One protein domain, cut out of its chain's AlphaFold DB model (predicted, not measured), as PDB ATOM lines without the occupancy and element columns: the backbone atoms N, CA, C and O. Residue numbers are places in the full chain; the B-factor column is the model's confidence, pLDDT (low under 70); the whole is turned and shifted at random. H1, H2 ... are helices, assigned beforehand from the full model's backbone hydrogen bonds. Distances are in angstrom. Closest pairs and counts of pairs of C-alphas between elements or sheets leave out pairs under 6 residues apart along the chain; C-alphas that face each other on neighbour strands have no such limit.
ATOM      1  N   PRO A1011     -61.195 -15.355 158.464       86.44
ATOM      2  CA  PRO A1011     -61.537 -16.521 157.654       86.44
ATOM      3  C   PRO A1011     -62.980 -16.978 157.934       86.44
ATOM      4  O   PRO A1011     -63.190 -18.087 158.420       86.44
ATOM      5  N   THR A1012     -63.976 -16.122 157.663       87.81
ATOM      6  CA  THR A1012     -65.379 -16.312 158.095       87.81
ATOM      7  C   THR A1012     -65.936 -17.681 157.709       87.81
ATOM      8  O   THR A1012     -66.364 -18.410 158.592       87.81
ATOM      9  N   LEU A1013     -65.784 -18.107 156.450       86.12
ATOM     10  CA  LEU A1013     -66.189 -19.443 155.981       86.12
ATOM     11  C   LEU A1013     -65.604 -20.607 156.808       86.12
ATOM     12  O   LEU A1013     -66.290 -21.599 157.039       86.12
ATOM     13  N   LYS A1014     -64.352 -20.499 157.278       88.25
ATOM     14  CA  LYS A1014     -63.713 -21.540 158.103       88.25
ATOM     15  C   LYS A1014     -64.157 -21.482 159.565       88.25
ATOM     16  O   LYS A1014     -64.254 -22.523 160.203       88.25
ATOM     17  N   ILE A1015     -64.461 -20.288 160.078       90.56
ATOM     18  CA  ILE A1015     -65.091 -20.124 161.394       90.56
ATOM     19  C   ILE A1015     -66.503 -20.731 161.356       90.56
ATOM     20  O   ILE A1015     -66.856 -21.464 162.270       90.56
ATOM     21  N   THR A1016     -67.270 -20.520 160.279       89.38
ATOM     22  CA  THR A1016     -68.593 -21.140 160.079       89.38
ATOM     23  C   THR A1016     -68.501 -22.663 159.990       89.38
ATOM     24  O   THR A1016     -69.298 -23.346 160.619       89.38
ATOM     25  N   TYR A1017     -67.512 -23.211 159.273       88.81
ATOM     26  CA  TYR A1017     -67.267 -24.660 159.220       88.81
ATOM     27  C   TYR A1017     -67.022 -25.258 160.618       88.81
ATOM     28  O   TYR A1017     -67.704 -26.198 161.014       88.81
ATOM     29  N   ILE A1018     -66.126 -24.650 161.404       89.00
ATOM     30  CA  ILE A1018     -65.831 -25.059 162.790       89.00
ATOM     31  C   ILE A1018     -67.054 -24.893 163.709       89.00
ATOM     32  O   ILE A1018     -67.321 -25.757 164.540       89.00
ATOM     33  N   ALA A1019     -67.816 -23.807 163.557       90.50
ATOM     34  CA  ALA A1019     -69.036 -23.575 164.325       90.50
ATOM     35  C   ALA A1019     -70.111 -24.629 164.018       90.50
ATOM     36  O   ALA A1019     -70.743 -25.131 164.942       90.50
ATOM     37  N   ASN A1020     -70.273 -25.002 162.742       89.94
ATOM     38  CA  ASN A1020     -71.206 -26.043 162.312       89.94
ATOM     39  C   ASN A1020     -70.811 -27.424 162.858       89.94
ATOM     40  O   ASN A1020     -71.683 -28.133 163.346       89.94
ATOM     41  N   ILE A1021     -69.518 -27.776 162.862       88.44
ATOM     42  CA  ILE A1021     -69.023 -29.020 163.481       88.44
ATOM     43  C   ILE A1021     -69.442 -29.096 164.957       88.44
ATOM     44  O   ILE A1021     -70.054 -30.077 165.372       88.44
ATOM     45  N   TYR A1022     -69.209 -28.035 165.738       90.00
ATOM     46  CA  TYR A1022     -69.645 -27.990 167.138       90.00
ATOM     47  C   TYR A1022     -71.178 -27.951 167.306       90.00
ATOM     48  O   TYR A1022     -71.700 -28.462 168.297       90.00
ATOM     49  N   PHE A1023     -71.908 -27.357 166.358       90.12
ATOM     50  CA  PHE A1023     -73.367 -27.201 166.399       90.12
ATOM     51  C   PHE A1023     -74.132 -28.487 166.068       90.12
ATOM     52  O   PHE A1023     -75.156 -28.768 166.692       90.12
ATOM     53  N   GLU A1024     -73.661 -29.258 165.090       85.88
ATOM     54  CA  GLU A1024     -74.302 -30.500 164.643       85.88
ATOM     55  C   GLU A1024     -73.764 -31.698 165.444       85.88
ATOM     56  O   GLU A1024     -74.543 -32.563 165.855       85.88
ATOM     57  N   GLY A1025     -72.467 -31.674 165.772       71.75
ATOM     58  CA  GLY A1025     -71.676 -32.861 166.085       71.75
ATOM     59  C   GLY A1025     -71.273 -33.541 164.778       71.75
ATOM     60  O   GLY A1025     -72.139 -33.855 163.961       71.75
ATOM     61  N   PHE A1026     -69.975 -33.733 164.555       69.44
ATOM     62  CA  PHE A1026     -69.464 -34.336 163.324       69.44
ATOM     63  C   PHE A1026     -68.338 -35.310 163.653       69.44
ATOM     64  O   PHE A1026     -67.394 -34.939 164.351       69.44
ATOM     65  N   ASP A1027     -68.481 -36.545 163.170       65.38
ATOM     66  CA  ASP A1027     -67.710 -37.712 163.601       65.38
ATOM     67  C   ASP A1027     -67.552 -37.727 165.142       65.38
ATOM     68  O   ASP A1027     -68.545 -37.567 165.858       65.38
ATOM     69  N   ASP A1028     -66.336 -37.878 165.667       59.88
ATOM     70  CA  ASP A1028     -66.063 -37.965 167.109       59.88
ATOM     71  C   ASP A1028     -65.994 -36.603 167.827       59.88
ATOM     72  O   ASP A1028     -65.885 -36.533 169.058       59.88
ATOM     73  N   ILE A1029     -66.134 -35.490 167.093       71.62
ATOM     74  CA  ILE A1029     -66.259 -34.154 167.684       71.62
ATOM     75  C   ILE A1029     -67.687 -33.995 168.213       71.62
ATOM     76  O   ILE A1029     -68.599 -33.508 167.535       71.62
ATOM     77  N   ALA A1030     -67.869 -34.419 169.465       77.94
ATOM     78  CA  ALA A1030     -69.130 -34.337 170.188       77.94
ATOM     79  C   ALA A1030     -69.732 -32.920 170.141       77.94
ATOM     80  O   ALA A1030     -69.044 -31.917 170.352       77.94
ATOM     81  N   ARG A1031     -71.048 -32.852 169.899       85.56
ATOM     82  CA  ARG A1031     -71.804 -31.602 169.751       85.56
ATOM     83  C   ARG A1031     -71.714 -30.720 171.001       85.56
ATOM     84  O   ARG A1031     -72.425 -30.943 171.983       85.56
ATOM     85  N   ASP A1032     -70.907 -29.671 170.909       90.31
ATOM     86  CA  ASP A1032     -70.680 -28.670 171.945       90.31
ATOM     87  C   ASP A1032     -71.381 -27.360 171.556       90.31
ATOM     88  O   ASP A1032     -70.839 -26.498 170.857       90.31
ATOM     89  N   LEU A1033     -72.632 -27.220 172.001       89.38
ATOM     90  CA  LEU A1033     -73.445 -26.048 171.677       89.38
ATOM     91  C   LEU A1033     -72.856 -24.752 172.250       89.38
ATOM     92  O   LEU A1033     -73.063 -23.703 171.648       89.38
ATOM     93  N   ASP A1034     -72.097 -24.798 173.348       91.69
ATOM     94  CA  ASP A1034     -71.489 -23.602 173.941       91.69
ATOM     95  C   ASP A1034     -70.278 -23.124 173.116       91.69
ATOM     96  O   ASP A1034     -70.186 -21.930 172.813       91.69
ATOM     97  N   LYS A1035     -69.410 -24.034 172.637       90.88
ATOM     98  CA  LYS A1035     -68.363 -23.706 171.642       90.88
ATOM     99  C   LYS A1035     -68.958 -23.237 170.310       90.88
ATOM    100  O   LYS A1035     -68.424 -22.314 169.691       90.88
ATOM    101  N   ALA A1036     -70.063 -23.835 169.862       92.31
ATOM    102  CA  ALA A1036     -70.765 -23.387 168.660       92.31
ATOM    103  C   ALA A1036     -71.293 -21.951 168.825       92.31
ATOM    104  O   ALA A1036     -71.046 -21.091 167.978       92.31
ATOM    105  N   ILE A1037     -71.960 -21.671 169.950       93.50
ATOM    106  CA  ILE A1037     -72.467 -20.343 170.314       93.50
ATOM    107  C   ILE A1037     -71.321 -19.324 170.396       93.50
ATOM    108  O   ILE A1037     -71.470 -18.236 169.848       93.50
ATOM    109  N   GLU A1038     -70.169 -19.658 170.988       92.44
ATOM    110  CA  GLU A1038     -68.978 -18.789 171.009       92.44
ATOM    111  C   GLU A1038     -68.546 -18.377 169.587       92.44
ATOM    112  O   GLU A1038     -68.348 -17.191 169.301       92.44
ATOM    113  N   MET A1039     -68.453 -19.341 168.665       91.69
ATOM    114  CA  MET A1039     -68.032 -19.087 167.282       91.69
ATOM    115  C   MET A1039     -69.084 -18.307 166.478       91.69
ATOM    116  O   MET A1039     -68.727 -17.376 165.748       91.69
ATOM    117  N   TYR A1040     -70.378 -18.606 166.633       93.50
ATOM    118  CA  TYR A1040     -71.438 -17.827 165.984       93.50
ATOM    119  C   TYR A1040     -71.573 -16.413 166.580       93.50
ATOM    120  O   TYR A1040     -71.812 -15.462 165.837       93.50
ATOM    121  N   GLN A1041     -71.348 -16.222 167.886       90.50
ATOM    122  CA  GLN A1041     -71.273 -14.889 168.500       90.50
ATOM    123  C   GLN A1041     -70.099 -14.073 167.942       90.50
ATOM    124  O   GLN A1041     -70.250 -12.870 167.719       90.50
ATOM    125  N   TYR A1042     -68.960 -14.707 167.638       88.88
ATOM    126  CA  TYR A1042     -67.869 -14.042 166.923       88.88
ATOM    127  C   TYR A1042     -68.260 -13.690 165.474       88.88
ATOM    128  O   TYR A1042     -68.003 -12.574 165.012       88.88
ATOM    129  N   LEU A1043     -68.936 -14.599 164.761       90.38
ATOM    130  CA  LEU A1043     -69.441 -14.357 163.403       90.38
ATOM    131  C   LEU A1043     -70.509 -13.259 163.336       90.38
ATOM    132  O   LEU A1043     -70.550 -12.545 162.340       90.38
ATOM    133  N   LEU A1044     -71.306 -13.031 164.385       87.94
ATOM    134  CA  LEU A1044     -72.345 -11.986 164.441       87.94
ATOM    135  C   LEU A1044     -71.816 -10.558 164.169       87.94
ATOM    136  O   LEU A1044     -72.574  -9.656 163.812       87.94
ATOM    137  N   LYS A1045     -70.503 -10.355 164.326       84.38
ATOM    138  CA  LYS A1045     -69.757  -9.116 164.047       84.38
ATOM    139  C   LYS A1045     -69.419  -8.913 162.558       84.38
ATOM    140  O   LYS A1045     -69.046  -7.802 162.180       84.38
ATOM    141  N   TYR A1046     -69.515  -9.966 161.744       83.94
ATOM    142  CA  TYR A1046     -69.003 -10.037 160.369       83.94
ATOM    143  C   TYR A1046     -70.017 -10.607 159.361       83.94
ATOM    144  O   TYR A1046     -70.209 -10.007 158.312       83.94
ATOM    145  N   GLU A1047     -70.698 -11.704 159.706       85.38
ATOM    146  CA  GLU A1047     -71.680 -12.437 158.888       85.38
ATOM    147  C   GLU A1047     -73.025 -12.558 159.652       85.38
ATOM    148  O   GLU A1047     -73.445 -13.661 160.019       85.38
ATOM    149  N   PRO A1048     -73.701 -11.439 159.991       83.88
ATOM    150  CA  PRO A1048     -74.810 -11.445 160.948       83.88
ATOM    151  C   PRO A1048     -76.017 -12.278 160.500       83.88
ATOM    152  O   PRO A1048     -76.693 -12.852 161.345       83.88
ATOM    153  N   GLU A1049     -76.277 -12.371 159.194       80.12
ATOM    154  CA  GLU A1049     -77.434 -13.095 158.646       80.12
ATOM    155  C   GLU A1049     -77.321 -14.609 158.897       80.12
ATOM    156  O   GLU A1049     -78.272 -15.225 159.369       80.12
ATOM    157  N   ILE A1050     -76.127 -15.187 158.704       78.62
ATOM    158  CA  ILE A1050     -75.835 -16.602 159.003       78.62
ATOM    159  C   ILE A1050     -75.784 -16.835 160.522       78.62
ATOM    160  O   ILE A1050     -76.308 -17.826 161.032       78.62
ATOM    161  N   ALA A1051     -75.153 -15.915 161.259       89.69
ATOM    162  CA  ALA A1051     -74.938 -16.060 162.695       89.69
ATOM    163  C   ALA A1051     -76.237 -16.002 163.517       89.69
ATOM    164  O   ALA A1051     -76.383 -16.767 164.468       89.69
ATOM    165  N   LEU A1052     -77.180 -15.113 163.178       91.94
ATOM    166  CA  LEU A1052     -78.426 -14.948 163.937       91.94
ATOM    167  C   LEU A1052     -79.288 -16.216 163.919       91.94
ATOM    168  O   LEU A1052     -79.772 -16.630 164.971       91.94
ATOM    169  N   GLU A1053     -79.463 -16.841 162.751       89.31
ATOM    170  CA  GLU A1053     -80.287 -18.047 162.615       89.31
ATOM    171  C   GLU A1053     -79.679 -19.235 163.371       89.31
ATOM    172  O   GLU A1053     -80.375 -19.885 164.153       89.31
ATOM    173  N   LYS A1054     -78.362 -19.448 163.262       92.75
ATOM    174  CA  LYS A1054     -77.687 -20.514 164.015       92.75
ATOM    175  C   LYS A1054     -77.633 -20.265 165.525       92.75
ATOM    176  O   LYS A1054     -77.756 -21.218 166.289       92.75
ATOM    177  N   LEU A1055     -77.542 -19.012 165.982       94.25
ATOM    178  CA  LEU A1055     -77.667 -18.681 167.410       94.25
ATOM    179  C   LEU A1055     -79.074 -18.963 167.950       94.25
ATOM    180  O   LEU A1055     -79.205 -19.498 169.051       94.25
ATOM    181  N   TYR A1056     -80.122 -18.660 167.177       92.81
ATOM    182  CA  TYR A1056     -81.494 -19.027 167.530       92.81
ATOM    183  C   TYR A1056     -81.646 -20.547 167.693       92.81
ATOM    184  O   TYR A1056     -82.081 -21.007 168.750       92.81
ATOM    185  N   GLU A1057     -81.229 -21.328 166.692       92.31
ATOM    186  CA  GLU A1057     -81.292 -22.794 166.748       92.31
ATOM    187  C   GLU A1057     -80.468 -23.362 167.919       92.31
ATOM    188  O   GLU A1057     -80.943 -24.237 168.646       92.31
ATOM    189  N   ALA A1058     -79.263 -22.834 168.160       93.19
ATOM    190  CA  ALA A1058     -78.368 -23.333 169.202       93.19
ATOM    191  C   ALA A1058     -78.932 -23.087 170.605       93.19
ATOM    192  O   ALA A1058     -78.897 -23.980 171.449       93.19
ATOM    193  N   HIS A1059     -79.508 -21.908 170.859       93.25
ATOM    194  CA  HIS A1059     -80.130 -21.613 172.148       93.25
ATOM    195  C   HIS A1059     -81.455 -22.364 172.367       93.25
ATOM    196  O   HIS A1059     -81.784 -22.645 173.521       93.25
ATOM    197  N   ILE A1060     -82.180 -22.743 171.306       90.31
ATOM    198  CA  ILE A1060     -83.312 -23.684 171.398       90.31
ATOM    199  C   ILE A1060     -82.814 -25.074 171.824       90.31
ATOM    200  O   ILE A1060     -83.333 -25.636 172.788       90.31
ATOM    201  N   LEU A1061     -81.785 -25.612 171.159       87.69
ATOM    202  CA  LEU A1061     -81.231 -26.941 171.459       87.69
ATOM    203  C   LEU A1061     -80.544 -27.013 172.836       87.69
ATOM    204  O   LEU A1061     -80.638 -28.036 173.510       87.69
ATOM    205  N   ASN A1062     -79.907 -25.924 173.275       87.69
ATOM    206  CA  ASN A1062     -79.262 -25.788 174.589       87.69
ATOM    207  C   ASN A1062     -80.254 -25.389 175.708       87.69
ATOM    208  O   ASN A1062     -79.863 -25.083 176.831       87.69
ATOM    209  N   GLY A1063     -81.558 -25.323 175.415       87.00
ATOM    210  CA  GLY A1063     -82.586 -25.031 176.417       87.00
ATOM    211  C   GLY A1063     -82.502 -23.637 177.059       87.00
ATOM    212  O   GLY A1063     -83.025 -23.425 178.157       87.00
ATOM    213  N   ASN A1064     -81.869 -22.658 176.408       91.75
ATOM    214  CA  ASN A1064     -81.779 -21.293 176.922       91.75
ATOM    215  C   ASN A1064     -82.950 -20.448 176.407       91.75
ATOM    216  O   ASN A1064     -82.824 -19.680 175.452       91.75
ATOM    217  N   ALA A1065     -84.094 -20.567 177.086       90.69
ATOM    218  CA  ALA A1065     -85.324 -19.864 176.726       90.69
ATOM    219  C   ALA A1065     -85.153 -18.335 176.603       90.69
ATOM    220  O   ALA A1065     -85.800 -17.733 175.752       90.69
ATOM    221  N   ASN A1066     -84.288 -17.701 177.412       92.25
ATOM    222  CA  ASN A1066     -84.095 -16.245 177.365       92.25
ATOM    223  C   ASN A1066     -83.406 -15.809 176.061       92.25
ATOM    224  O   ASN A1066     -83.870 -14.889 175.389       92.25
ATOM    225  N   GLU A1067     -82.308 -16.478 175.698       94.25
ATOM    226  CA  GLU A1067     -81.531 -16.144 174.500       94.25
ATOM    227  C   GLU A1067     -82.236 -16.612 173.221       94.25
ATOM    228  O   GLU A1067     -82.315 -15.863 172.252       94.25
ATOM    229  N   ALA A1068     -82.859 -17.793 173.232       92.56
ATOM    230  CA  ALA A1068     -83.677 -18.258 172.115       92.56
ATOM    231  C   ALA A1068     -84.843 -17.295 171.813       92.56
ATOM    232  O   ALA A1068     -85.087 -16.973 170.652       92.56
ATOM    233  N   TYR A1069     -85.518 -16.766 172.842       93.69
ATOM    234  CA  TYR A1069     -86.572 -15.758 172.673       93.69
ATOM    235  C   TYR A1069     -86.015 -14.411 172.171       93.69
ATOM    236  O   TYR A1069     -86.644 -13.754 171.346       93.69
ATOM    237  N   TYR A1070     -84.809 -14.020 172.603       94.38
ATOM    238  CA  TYR A1070     -84.116 -12.828 172.100       94.38
ATOM    239  C   TYR A1070     -83.819 -12.916 170.595       94.38
ATOM    240  O   TYR A1070     -84.154 -11.991 169.855       94.38
ATOM    241  N   TYR A1071     -83.237 -14.024 170.125       94.06
ATOM    242  CA  TYR A1071     -82.928 -14.196 168.702       94.06
ATOM    243  C   TYR A1071     -84.187 -14.423 167.848       94.06
ATOM    244  O   TYR A1071     -84.251 -13.903 166.736       94.06
ATOM    245  N   ALA A1072     -85.225 -15.087 168.376       92.62
ATOM    246  CA  ALA A1072     -86.520 -15.228 167.698       92.62
ATOM    247  C   ALA A1072     -87.154 -13.871 167.343       92.62
ATOM    248  O   ALA A1072     -87.624 -13.689 166.222       92.62
ATOM    249  N   LEU A1073     -87.111 -12.907 168.274       91.81
ATOM    250  CA  LEU A1073     -87.632 -11.548 168.076       91.81
ATOM    251  C   LEU A1073     -86.814 -10.713 167.077       91.81
ATOM    252  O   LEU A1073     -87.359  -9.807 166.457       91.81
ATOM    253  N   ILE A1074     -85.518 -10.998 166.911       92.00
ATOM    254  CA  ILE A1074     -84.665 -10.334 165.907       92.00
ATOM    255  C   ILE A1074     -84.897 -10.915 164.502       92.00
ATOM    256  O   ILE A1074     -84.724 -10.211 163.509       92.00
ATOM    257  N   LEU A1075     -85.300 -12.185 164.423       89.62
ATOM    258  CA  LEU A1075     -85.533 -12.934 163.184       89.62
ATOM    259  C   LEU A1075     -87.007 -12.981 162.733       89.62
ATOM    260  O   LEU A1075     -87.302 -13.665 161.754       89.62
ATOM    261  N   ASP A1076     -87.918 -12.311 163.448       89.56
ATOM    262  CA  ASP A1076     -89.378 -12.333 163.220       89.56
ATOM    263  C   ASP A1076     -89.959 -13.768 163.121       89.56
ATOM    264  O   ASP A1076     -90.782 -14.095 162.264       89.56
ATOM    265  N   LYS A1077     -89.472 -14.672 163.987       87.31
ATOM    266  CA  LYS A1077     -89.926 -16.073 164.064       87.31
ATOM    267  C   LYS A1077     -91.217 -16.185 164.885       87.31
ATOM    268  O   LYS A1077     -91.412 -15.451 165.852       87.31
ATOM    269  N   ASP A1078     -92.054 -17.171 164.561       84.12
ATOM    270  CA  ASP A1078     -93.232 -17.528 165.365       84.12
ATOM    271  C   ASP A1078     -92.818 -17.974 166.781       84.12
ATOM    272  O   ASP A1078     -92.149 -18.994 166.967       84.12
ATOM    273  N   ILE A1079     -93.223 -17.184 167.776       84.75
ATOM    274  CA  ILE A1079     -92.950 -17.399 169.202       84.75
ATOM    275  C   ILE A1079     -94.099 -18.086 169.955       84.75
ATOM    276  O   ILE A1079     -93.887 -18.538 171.080       84.75
ATOM    277  N   ASP A1080     -95.301 -18.169 169.382       77.62
ATOM    278  CA  ASP A1080     -96.487 -18.656 170.100       77.62
ATOM    279  C   ASP A1080     -96.562 -20.190 170.090       77.62
ATOM    280  O   ASP A1080     -97.040 -20.804 171.047       77.62
ATOM    281  N   ASN A1081     -96.012 -20.827 169.051       74.25
ATOM    282  CA  ASN A1081     -95.946 -22.288 168.930       74.25
ATOM    283  C   ASN A1081     -94.722 -22.933 169.623       74.25
ATOM    284  O   ASN A1081     -94.639 -24.161 169.719       74.25
ATOM    285  N   VAL A1082     -93.777 -22.148 170.156       82.75
ATOM    286  CA  VAL A1082     -92.571 -22.668 170.827       82.75
ATOM    287  C   VAL A1082     -92.836 -22.890 172.321       82.75
ATOM    288  O   VAL A1082     -92.676 -21.994 173.151       82.75
ATOM    289  N   ILE A1083     -93.190 -24.132 172.675       83.50
ATOM    290  CA  ILE A1083     -93.554 -24.570 174.041       83.50
ATOM    291  C   ILE A1083     -92.579 -24.057 175.118       83.50
ATOM    292  O   ILE A1083     -93.015 -23.667 176.202       83.50
ATOM    293  N   MET A1084     -91.274 -24.017 174.829       86.75
ATOM    294  CA  MET A1084     -90.248 -23.605 175.792       86.75
ATOM    295  C   MET A1084     -90.405 -22.160 176.295       86.75
ATOM    296  O   MET A1084     -90.143 -21.890 177.470       86.75
ATOM    297  N   PHE A1085     -90.874 -21.226 175.461       89.62
ATOM    298  CA  PHE A1085     -91.019 -19.823 175.870       89.62
ATOM    299  C   PHE A1085     -92.084 -19.638 176.958       89.62
ATOM    300  O   PHE A1085     -92.047 -18.658 177.700       89.62
ATOM    301  N   ASN A1086     -92.971 -20.617 177.155       85.81
ATOM    302  CA  ASN A1086     -93.950 -20.627 178.246       85.81
ATOM    303  C   ASN A1086     -93.332 -20.852 179.639       85.81
ATOM    304  O   ASN A1086     -94.036 -20.743 180.637       85.81
ATOM    305  N   THR A1087     -92.018 -21.087 179.723       88.00
ATOM    306  CA  THR A1087     -91.259 -21.026 180.987       88.00
ATOM    307  C   THR A1087     -90.812 -19.603 181.366       88.00
ATOM    308  O   THR A1087     -90.423 -19.374 182.509       88.00
ATOM    309  N   LEU A1088     -90.887 -18.631 180.444       89.19
ATOM    310  CA  LEU A1088     -90.516 -17.233 180.689       89.19
ATOM    311  C   LEU A1088     -91.656 -16.451 181.348       89.19
ATOM    312  O   LEU A1088     -92.757 -16.370 180.797       89.19
ATOM    313  N   THR A1089     -91.358 -15.792 182.470       93.56
ATOM    314  CA  THR A1089     -92.271 -14.822 183.097       93.56
ATOM    315  C   THR A1089     -92.448 -13.568 182.236       93.56
ATOM    316  O   THR A1089     -91.554 -13.195 181.471       93.56
ATOM    317  N   ASP A1090     -93.567 -12.858 182.406       87.81
ATOM    318  CA  ASP A1090     -93.862 -11.618 181.669       87.81
ATOM    319  C   ASP A1090     -92.742 -10.573 181.805       87.81
ATOM    320  O   ASP A1090     -92.357  -9.930 180.830       87.81
ATOM    321  N   ALA A1091     -92.152 -10.458 183.002       90.06
ATOM    322  CA  ALA A1091     -91.037  -9.554 183.274       90.06
ATOM    323  C   ALA A1091     -89.762  -9.918 182.488       90.06
ATOM    324  O   ALA A1091     -89.057  -9.024 182.020       90.06
ATOM    325  N   GLN A1092     -89.476 -11.215 182.303       91.06
ATOM    326  CA  GLN A1092     -88.370 -11.668 181.450       91.06
ATOM    327  C   GLN A1092     -88.675 -11.396 179.977       91.06
ATOM    328  O   GLN A1092     -87.837 -10.816 179.290       91.06
ATOM    329  N   ARG A1093     -89.876 -11.757 179.501       90.75
ATOM    330  CA  ARG A1093     -90.284 -11.518 178.107       90.75
ATOM    331  C   ARG A1093     -90.169 -10.036 177.743       90.75
ATOM    332  O   ARG A1093     -89.607  -9.717 176.700       90.75
ATOM    333  N   GLU A1094     -90.633  -9.132 178.604       90.38
ATOM    334  CA  GLU A1094     -90.583  -7.690 178.341       90.38
ATOM    335  C   GLU A1094     -89.150  -7.129 178.371       90.38
ATOM    336  O   GLU A1094     -88.764  -6.371 177.481       90.38
ATOM    337  N   ALA A1095     -88.312  -7.565 179.322       92.38
ATOM    338  CA  ALA A1095     -86.895  -7.194 179.349       92.38
ATOM    339  C   ALA A1095     -86.140  -7.673 178.091       92.38
ATOM    340  O   ALA A1095     -85.300  -6.945 177.552       92.38
ATOM    341  N   ILE A1096     -86.466  -8.868 177.587       95.38
ATOM    342  CA  ILE A1096     -85.876  -9.429 176.367       95.38
ATOM    343  C   ILE A1096     -86.336  -8.663 175.118       95.38
ATOM    344  O   ILE A1096     -85.490  -8.334 174.286       95.38
ATOM    345  N   LYS A1097     -87.622  -8.288 175.003       92.75
ATOM    346  CA  LYS A1097     -88.113  -7.423 173.908       92.75
ATOM    347  C   LYS A1097     -87.367  -6.092 173.853       92.75
ATOM    348  O   LYS A1097     -86.926  -5.688 172.783       92.75
ATOM    349  N   ILE A1098     -87.174  -5.435 175.001       92.56
ATOM    350  CA  ILE A1098     -86.420  -4.173 175.084       92.56
ATOM    351  C   ILE A1098     -84.974  -4.383 174.602       92.56
ATOM    352  O   ILE A1098     -84.447  -3.567 173.846       92.56
ATOM    353  N   ARG A1099     -84.332  -5.499 174.977       94.31
ATOM    354  CA  ARG A1099     -82.990  -5.860 174.490       94.31
ATOM    355  C   ARG A1099     -82.966  -6.082 172.971       94.31
ATOM    356  O   ARG A1099     -82.048  -5.596 172.315       94.31
ATOM    357  N   ALA A1100     -83.957  -6.787 172.420       91.38
ATOM    358  CA  ALA A1100     -84.072  -7.068 170.987       91.38
ATOM    359  C   ALA A1100     -84.304  -5.788 170.165       91.38
ATOM    360  O   ALA A1100     -83.588  -5.550 169.193       91.38
ATOM    361  N   GLN A1101     -85.217  -4.912 170.601       90.06
ATOM    362  CA  GLN A1101     -85.478  -3.631 169.938       90.06
ATOM    363  C   GLN A1101     -84.223  -2.746 169.904       90.06
ATOM    364  O   GLN A1101     -83.849  -2.255 168.842       90.06
ATOM    365  N   ASN A1102     -83.505  -2.630 171.028       89.56
ATOM    366  CA  ASN A1102     -82.240  -1.887 171.088       89.56
ATOM    367  C   ASN A1102     -81.186  -2.426 170.098       89.56
ATOM    368  O   ASN A1102     -80.418  -1.645 169.533       89.56
ATOM    369  N   TYR A1103     -81.138  -3.745 169.865       86.88
ATOM    370  CA  TYR A1103     -80.261  -4.332 168.848       86.88
ATOM    371  C   TYR A1103     -80.702  -3.929 167.434       86.88
ATOM    372  O   TYR A1103     -79.880  -3.409 166.677       86.88
ATOM    373  N   ILE A1104     -81.987  -4.100 167.105       85.88
ATOM    374  CA  ILE A1104     -82.583  -3.755 165.801       85.88
ATOM    375  C   ILE A1104     -82.334  -2.273 165.464       85.88
ATOM    376  O   ILE A1104     -81.792  -1.956 164.402       85.88
ATOM    377  N   ASP A1105     -82.613  -1.370 166.405       85.88
ATOM    378  CA  ASP A1105     -82.395   0.073 166.256       85.88
ATOM    379  C   ASP A1105     -80.907   0.416 166.044       85.88
ATOM    380  O   ASP A1105     -80.570   1.298 165.248       85.88
ATOM    381  N   SER A1106     -79.992  -0.321 166.690       80.81
ATOM    382  CA  SER A1106     -78.538  -0.140 166.533       80.81
ATOM    383  C   SER A1106     -77.971  -0.623 165.190       80.81
ATOM    384  O   SER A1106     -76.858  -0.236 164.827       80.81
ATOM    385  N   GLN A1107     -78.707  -1.465 164.454       75.88
ATOM    386  CA  GLN A1107     -78.355  -1.869 163.088       75.88
ATOM    387  C   GLN A1107     -79.013  -0.942 162.057       75.88
ATOM    388  O   GLN A1107     -78.363  -0.531 161.095       75.88
ATOM    389  N   ASN A1108     -80.253  -0.511 162.307       72.25
ATOM    390  CA  ASN A1108     -80.967   0.488 161.500       72.25
ATOM    391  C   ASN A1108     -80.344   1.898 161.552       72.25
ATOM    392  O   ASN A1108     -80.716   2.756 160.760       72.25
ATOM    393  N   THR A1109     -79.393   2.139 162.460       60.97
ATOM    394  CA  THR A1109     -78.569   3.363 162.534       60.97
ATOM    395  C   THR A1109     -77.131   3.178 162.020       60.97
ATOM    396  O   THR A1109     -76.325   4.105 162.106       60.97
ATOM    397  N   LYS A1110     -76.796   1.992 161.486       49.44
ATOM    398  CA  LYS A1110     -75.519   1.689 160.805       49.44
ATOM    399  C   LYS A1110     -75.667   1.425 159.302       49.44
ATOM    400  O   LYS A1110     -74.658   1.471 158.599       49.44
ATOM    401  N   LYS A1111     -76.881   1.105 158.843       41.97
ATOM    402  CA  LYS A1111     -77.284   1.154 157.430       41.97
ATOM    403  C   LYS A1111     -77.608   2.595 157.019       41.97
ATOM    404  O   LYS A1111     -77.444   2.873 155.813       41.97
TER     405      LYS A1111
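This is residues 1011 to 1111 of the 1111 residues of the protein "SEL1-like repeat protein" of Providencia vermicola (UniProt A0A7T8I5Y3). Five helices, H1, H2, H3, H4 and H6, make a flat zigzag row; short H5 packs at one end of H4, and residues 1105 to 1111 stick out. The printed part has 101 residues with six named helices, H1 to H6, and is all helix. It is compact, radius of gyration of the C-alphas 14.3 A, spanning 41 by 34 by 18 A.

Find C-alpha 1012 at (-65.379, -16.312, 158.095), where H1, residues 1012 to 1024, begins. Next come H2, 1033 to 1043; H3, 1048 to 1061; H4, 1065 to 1074; H5, 1083 to 1087; and H6, 1090 to 1108, running 26.8 A to C-alpha 1108 at (-80.967, 0.488, 161.500).

H1, H2 and H3 form an up-and-down bundle, each running against the one before; closest C-alphas are Ala 1019 and Ala 1036, 4.7 A, then Tyr 1040 and Ala 1051, 5.1 A. The hub H4 touches H3 (a hairpin), H5 and H6; Tyr 1070 and Ile 1096 have the closest C-alphas of H4 and H6, 5.7 A. O i to N i+4 pairs are all within hydrogen-bond range in H1, H2, H4 and H6, 9 of 10 in H3 and 0 of 1 in H5, where 2 of 2 i+3 pairs are.

The printed part has no cut and no long link. The model's pLDDT is under 70 at residues 1026 to 1028 and 1109 to 1111.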